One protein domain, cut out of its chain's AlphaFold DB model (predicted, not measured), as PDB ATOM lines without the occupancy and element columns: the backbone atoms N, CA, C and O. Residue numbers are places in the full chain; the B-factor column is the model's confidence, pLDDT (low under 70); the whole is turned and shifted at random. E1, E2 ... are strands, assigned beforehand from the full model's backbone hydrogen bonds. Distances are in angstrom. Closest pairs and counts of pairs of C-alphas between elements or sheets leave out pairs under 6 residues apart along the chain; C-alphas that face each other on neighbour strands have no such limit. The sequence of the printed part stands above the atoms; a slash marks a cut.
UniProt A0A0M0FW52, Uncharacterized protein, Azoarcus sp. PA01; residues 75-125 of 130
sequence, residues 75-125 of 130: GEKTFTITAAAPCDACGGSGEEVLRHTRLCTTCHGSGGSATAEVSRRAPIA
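This is residues 75 to 125 of the 130 residues of an uncharacterized protein of Azoarcus sp. PA01 (UniProt A0A0M0FW52). Picture a long hairpin of two strands, E1 and E2, which bend and twist together as an arm, with a head of loops, residues 87 to 111, at its closed end. The two ends of the printed part lie side by side at the other end of the arm. The printed part has 51 residues with two named strands, E1 then E2, in one antiparallel sheet, and no named helix. The class is all strand, though under half of the residues, 25, are in named elements. The whole is only just extended, close to loose, with a radius of gyration of the C-alphas of 15.0 A, and spans 48 by 18 by 12 A, a rod.

Find C-alpha 75 at (155.670, 161.881, 35.276); from there E1, residues 75 to 86, runs 29.0 A to C-alpha 86 at (153.665, 136.039, 48.217). E2, residues 112 to 124, runs 29.4 A and ends with C-alpha 124 at (154.875, 158.050, 31.918). Look at Thr 82, where E1 bends by 73 degrees, and at Thr 115, where E2 bends by 74 degrees.

E1 and E2 form a hairpin, antiparallel at 167 degrees between their directions. C-alphas 80 and 119 face each other at 4.4 A. Look for N 83 and O 116, 2.8 A apart and within hydrogen-bond range, and N 124 and O 75, also at 2.8 A. In the loops, residues 95 to 96 make a short antiparallel pairing with residues 102 to 103.

The C-alphas farthest apart, of Gly 75 and His 100, are 47.6 A apart. The link from E1 to E2, 25 residues, is long, and the printed part has no cut. Mean pLDDT of the printed part is 81.3; residues 97 to 101 are under 70.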
ATOM      1  N   GLY A  75     155.727 161.916  33.813       86.31
ATOM      2  CA  GLY A  75     155.670 161.881  35.276       86.31
ATOM      3  C   GLY A  75     155.555 160.479  35.844       86.31
ATOM      4  O   GLY A  75     155.846 159.503  35.161       86.31
ATOM      5  N   GLU A  76     155.120 160.373  37.095       88.50
ATOM      6  CA  GLU A  76     154.802 159.097  37.738       88.50
ATOM      7  C   GLU A  76     153.307 159.022  38.029       88.50
ATOM      8  O   GLU A  76     152.740 159.939  38.628       88.50
ATOM      9  N   LYS A  77     152.673 157.906  37.659       86.38
ATOM     10  CA  LYS A  77     151.287 157.620  38.038       86.38
ATOM     11  C   LYS A  77     151.203 156.304  38.784       86.38
ATOM     12  O   LYS A  77     151.908 155.340  38.485       86.38
ATOM     13  N   THR A  78     150.344 156.300  39.793       88.31
ATOM     14  CA  THR A  78     150.095 155.129  40.626       88.31
ATOM     15  C   THR A  78     148.830 154.438  40.135       88.31
ATOM     16  O   THR A  78     147.801 155.091  39.983       88.31
ATOM     17  N   PHE A  79     148.908 153.135  39.885       87.25
ATOM     18  CA  PHE A  79     147.780 152.308  39.458       87.25
ATOM     19  C   PHE A  79     147.772 150.994  40.237       87.25
ATOM     20  O   PHE A  79     148.798 150.559  40.766       87.25
ATOM     21  N   THR A  80     146.598 150.384  40.343       87.31
ATOM     22  CA  THR A  80     146.401 149.143  41.094       87.31
ATOM     23  C   THR A  80     146.306 147.982  40.120       87.31
ATOM     24  O   THR A  80     145.522 148.033  39.176       87.31
ATOM     25  N   ILE A  81     147.098 146.937  40.355       86.94
ATOM     26  CA  ILE A  81     147.017 145.678  39.611       86.94
ATOM     27  C   ILE A  81     146.672 144.535  40.548       86.94
ATOM     28  O   ILE A  81     147.130 144.490  41.686       86.94
ATOM     29  N   THR A  82     145.932 143.560  40.044       85.75
ATOM     30  CA  THR A  82     145.717 142.304  40.760       85.75
ATOM     31  C   THR A  82     146.907 141.381  40.509       85.75
ATOM     32  O   THR A  82     147.054 140.859  39.406       85.75
ATOM     33  N   ALA A  83     147.769 141.168  41.501       83.44
ATOM     34  CA  ALA A  83     148.958 140.317  41.401       83.44
ATOM     35  C   ALA A  83     148.900 139.150  42.395       83.44
ATOM     36  O   ALA A  83     148.154 139.192  43.370       83.44
ATOM     37  N   ALA A  84     149.688 138.100  42.160       81.44
ATOM     38  CA  ALA A  84     149.853 137.041  43.150       81.44
ATOM     39  C   ALA A  84     150.550 137.611  44.396       81.44
ATOM     40  O   ALA A  84     151.631 138.197  44.299       81.44
ATOM     41  N   ALA A  85     149.915 137.456  45.552       84.44
ATOM     42  CA  ALA A  85     150.514 137.744  46.841       84.44
ATOM     43  C   ALA A  85     151.539 136.651  47.180       84.44
ATOM     44  O   ALA A  85     151.261 135.468  46.936       84.44
ATOM     45  N   PRO A  86     152.707 137.022  47.737       85.81
ATOM     46  CA  PRO A  86     153.665 136.039  48.217       85.81
ATOM     47  C   PRO A  86     153.012 135.184  49.304       85.81
ATOM     48  O   PRO A  86     152.259 135.682  50.135       85.81
ATOM     49  N   CYS A  87     153.297 133.887  49.294       87.81
ATOM     50  CA  CYS A  87     152.794 132.974  50.309       87.81
ATOM     51  C   CYS A  87     153.378 133.334  51.681       87.81
ATOM     52  O   CYS A  87     154.595 133.321  51.847       87.81
ATOM     53  N   ASP A  88     152.517 133.572  52.674       86.19
ATOM     54  CA  ASP A  88     152.928 133.953  54.036       86.19
ATOM     55  C   ASP A  88     153.810 132.895  54.718       86.19
ATOM     56  O   ASP A  88     154.692 133.228  55.506       86.19
ATOM     57  N   ALA A  89     153.603 131.613  54.396       84.69
ATOM     58  CA  ALA A  89     154.322 130.503  55.021       84.69
ATOM     59  C   ALA A  89     155.778 130.373  54.540       84.69
ATOM     60  O   ALA A  89     156.652 130.014  55.324       84.69
ATOM     61  N   CYS A  90     156.048 130.652  53.261       86.06
ATOM     62  CA  CYS A  90     157.390 130.537  52.672       86.06
ATOM     63  C   CYS A  90     157.987 131.883  52.224       86.06
ATOM     64  O   CYS A  90     159.077 131.925  51.664       86.06
ATOM     65  N   GLY A  91     157.280 132.996  52.431       84.50
ATOM     66  CA  GLY A  91     157.706 134.322  51.977       84.50
ATOM     67  C   GLY A  91     157.816 134.449  50.456       84.50
ATOM     68  O   GLY A  91     158.546 135.305  49.964       84.50
ATOM     69  N   GLY A  92     157.131 133.586  49.703       83.38
ATOM     70  CA  GLY A  92     157.209 133.552  48.243       83.38
ATOM     71  C   GLY A  92     158.294 132.653  47.649       83.38
ATOM     72  O   GLY A  92     158.383 132.576  46.428       83.38
ATOM     73  N   SER A  93     159.086 131.945  48.464       83.62
ATOM     74  CA  SER A  93     160.130 131.041  47.951       83.62
ATOM     75  C   SER A  93     159.578 129.752  47.332       83.62
ATOM     76  O   SER A  93     160.261 129.116  46.541       83.62
ATOM     77  N   GLY A  94     158.368 129.333  47.719       82.12
ATOM     78  CA  GLY A  94     157.833 128.007  47.387       82.12
ATOM     79  C   GLY A  94     158.449 126.866  48.208       82.12
ATOM     80  O   GLY A  94     158.043 125.713  48.068       82.12
ATOM     81  N   GLU A  95     159.372 127.173  49.117       84.75
ATOM     82  CA  GLU A  95     160.255 126.208  49.770       84.75
ATOM     83  C   GLU A  95     160.319 126.422  51.288       84.75
ATOM     84  O   GLU A  95     160.382 127.554  51.772       84.75
ATOM     85  N   GLU A  96     160.332 125.329  52.056       78.38
ATOM     86  CA  GLU A  96     160.548 125.375  53.507       78.38
ATOM     87  C   GLU A  96     162.048 125.283  53.847       78.38
ATOM     88  O   GLU A  96     162.757 124.389  53.381       78.38
ATOM     89  N   VAL A  97     162.532 126.206  54.692       69.06
ATOM     90  CA  VAL A  97     163.957 126.382  55.034       69.06
ATOM     91  C   VAL A  97     164.437 125.298  56.010       69.06
ATOM     92  O   VAL A  97     164.654 125.551  57.191       69.06
ATOM     93  N   LEU A  98     164.608 124.064  55.541       60.59
ATOM     94  CA  LEU A  98     165.243 122.975  56.293       60.59
ATOM     95  C   LEU A  98     166.169 122.160  55.379       60.59
ATOM     96  O   LEU A  98     165.971 122.121  54.173       60.59
ATOM     97  N   ARG A  99     167.186 121.502  55.973       52.66
ATOM     98  CA  ARG A  99     168.364 120.859  55.324       52.66
ATOM     99  C   ARG A  99     168.098 119.973  54.094       52.66
ATOM    100  O   ARG A  99     169.043 119.675  53.371       52.66
ATOM    101  N   HIS A 100     166.863 119.543  53.879       56.31
ATOM    102  CA  HIS A 100     166.404 118.850  52.681       56.31
ATOM    103  C   HIS A 100     165.114 119.547  52.262       56.31
ATOM    104  O   HIS A 100     164.044 119.190  52.758       56.31
ATOM    105  N   THR A 101     165.240 120.610  51.469       68.25
ATOM    106  CA  THR A 101     164.128 121.492  51.127       68.25
ATOM    107  C   THR A 101     162.934 120.681  50.639       68.25
ATOM    108  O   THR A 101     163.031 119.912  49.683       68.25
ATOM    109  N   ARG A 102     161.806 120.826  51.334       78.50
ATOM    110  CA  ARG A 102     160.517 120.287  50.899       78.50
ATOM    111  C   ARG A 102     159.694 121.424  50.316       78.50
ATOM    112  O   ARG A 102     159.828 122.574  50.742       78.50
ATOM    113  N   LEU A 103     158.844 121.083  49.351       84.19
ATOM    114  CA  LEU A 103     157.872 122.018  48.794       84.19
ATOM    115  C   LEU A 103     157.009 122.570  49.926       84.19
ATOM    116  O   LEU A 103     156.539 121.809  50.776       84.19
ATOM    117  N   CYS A 104     156.788 123.884  49.915       85.75
ATOM    118  CA  CYS A 104     155.921 124.530  50.887       85.75
ATOM    119  C   CYS A 104     154.533 123.892  50.834       85.75
ATOM    120  O   CYS A 104     153.897 123.844  49.783       85.75
ATOM    121  N   THR A 105     154.050 123.423  51.981       86.50
ATOM    122  CA  THR A 105     152.760 122.725  52.084       86.50
ATOM    123  C   THR A 105     151.553 123.637  51.863       86.50
ATOM    124  O   THR A 105     150.478 123.149  51.533       86.50
ATOM    125  N   THR A 106     151.727 124.954  52.014       86.50
ATOM    126  CA  THR A 106     150.655 125.950  51.848       86.50
ATOM    127  C   THR A 106     150.444 126.341  50.388       86.50
ATOM    128  O   THR A 106     149.311 126.417  49.930       86.50
ATOM    129  N   CYS A 107     151.524 126.590  49.641       86.38
ATOM    130  CA  CYS A 107     151.443 126.986  48.231       86.38
ATOM    131  C   CYS A 107     151.804 125.850  47.261       86.38
ATOM    132  O   CYS A 107     151.869 126.077  46.054       86.38
ATOM    133  N   HIS A 108     152.122 124.658  47.770       84.12
ATOM    134  CA  HIS A 108     152.586 123.498  47.001       84.12
ATOM    135  C   HIS A 108     153.731 123.817  46.025       84.12
ATOM    136  O   HIS A 108     153.730 123.365  44.885       84.12
ATOM    137  N   GLY A 109     154.698 124.633  46.454       81.50
ATOM    138  CA  GLY A 109     155.838 125.020  45.611       81.50
ATOM    139  C   GLY A 109     155.624 126.234  44.704       81.50
ATOM    140  O   GLY A 109     156.585 126.725  44.130       81.50
ATOM    141  N   SER A 110     154.405 126.770  44.594       82.06
ATOM    142  CA  SER A 110     154.129 127.903  43.690       82.06
ATOM    143  C   SER A 110     154.609 129.270  44.195       82.06
ATOM    144  O   SER A 110     154.656 130.225  43.426       82.06
ATOM    145  N   GLY A 111     154.901 129.402  45.493       83.94
ATOM    146  CA  GLY A 111     155.253 130.674  46.131       83.94
ATOM    147  C   GLY A 111     154.093 131.674  46.260       83.94
ATOM    148  O   GLY A 111     154.256 132.692  46.925       83.94
ATOM    149  N   GLY A 112     152.911 131.401  45.698       82.06
ATOM    150  CA  GLY A 112     151.735 132.275  45.774       82.06
ATOM    151  C   GLY A 112     150.563 131.613  46.495       82.06
ATOM    152  O   GLY A 112     150.356 130.409  46.361       82.06
ATOM    153  N   SER A 113     149.793 132.380  47.267       74.00
ATOM    154  CA  SER A 113     148.619 131.862  47.997       74.00
ATOM    155  C   SER A 113     147.290 132.508  47.590       74.00
ATOM    156  O   SER A 113     146.253 131.855  47.685       74.00
ATOM    157  N   ALA A 114     147.290 133.757  47.114       76.12
ATOM    158  CA  ALA A 114     146.075 134.477  46.724       76.12
ATOM    159  C   ALA A 114     146.372 135.609  45.729       76.12
ATOM    160  O   ALA A 114     147.500 136.087  45.638       76.12
ATOM    161  N   THR A 115     145.361 136.077  44.997       75.75
ATOM    162  CA  THR A 115     145.443 137.334  44.242       75.75
ATOM    163  C   THR A 115     145.154 138.520  45.155       75.75
ATOM    164  O   THR A 115     144.108 138.550  45.799       75.75
ATOM    165  N   ALA A 116     146.047 139.504  45.180       77.75
ATOM    166  CA  ALA A 116     145.912 140.737  45.945       77.75
ATOM    167  C   ALA A 116     146.027 141.967  45.040       77.75
ATOM    168  O   ALA A 116     146.713 141.948  44.014       77.75
ATOM    169  N   GLU A 117     145.371 143.051  45.440       81.81
ATOM    170  CA  GLU A 117     145.544 144.359  44.823       81.81
ATOM    171  C   GLU A 117     146.874 144.966  45.258       81.81
ATOM    172  O   GLU A 117     147.159 145.125  46.446       81.81
ATOM    173  N   VAL A 118     147.707 145.304  44.282       80.56
ATOM    174  CA  VAL A 118     149.020 145.874  44.521       80.56
ATOM    175  C   VAL A 118     149.147 147.185  43.769       80.56
ATOM    176  O   VAL A 118     149.046 147.243  42.545       80.56
ATOM    177  N   SER A 119     149.407 148.243  44.527       83.94
ATOM    178  CA  SER A 119     149.693 149.563  43.987       83.94
ATOM    179  C   SER A 119     151.111 149.601  43.407       83.94
ATOM    180  O   SER A 119     152.085 149.214  44.064       83.94
ATOM    181  N   ARG A 120     151.239 150.036  42.154       83.44
ATOM    182  CA  ARG A 120     152.510 150.181  41.436       83.44
ATOM    183  C   ARG A 120     152.634 151.603  40.913       83.44
ATOM    184  O   ARG A 120     151.650 152.198  40.484       83.44
ATOM    185  N   ARG A 121     153.858 152.133  40.924       85.00
ATOM    186  CA  ARG A 121     154.201 153.384  40.238       85.00
ATOM    187  C   ARG A 121     154.796 153.040  38.883       85.00
ATOM    188  O   ARG A 121     155.718 152.229  38.825       85.00
ATOM    189  N   ALA A 122     154.277 153.645  37.822       80.31
ATOM    190  CA  ALA A 122     154.875 153.568  36.495       80.31
ATOM    191  C   ALA A 122     155.285 154.965  36.008       80.31
ATOM    192  O   ALA A 122     154.510 155.915  36.178       80.31
ATOM    193  N   PRO A 123     156.474 155.094  35.387       84.31
ATOM    194  CA  PRO A 123     156.858 156.311  34.695       84.31
ATOM    195  C   PRO A 123     156.060 156.451  33.393       84.31
ATOM    196  O   PRO A 123     155.967 155.520  32.593       84.31
ATOM    197  N   ILE A 124     155.509 157.637  33.167       84.81
ATOM    198  CA  ILE A 124     154.875 158.050  31.918       84.81
ATOM    199  C   ILE A 124     155.957 158.714  31.072       84.81
ATOM    200  O   ILE A 124     156.504 159.756  31.446       84.81
ATOM    201  N   ALA A 125     156.277 158.095  29.936       78.75
ATOM    202  CA  ALA A 125     157.204 158.668  28.972       78.75
ATOM    203  C   ALA A 125     156.629 159.965  28.392       78.75
ATOM    204  O   ALA A 125     155.449 160.038  28.049       78.75
TER     205      ALA A 125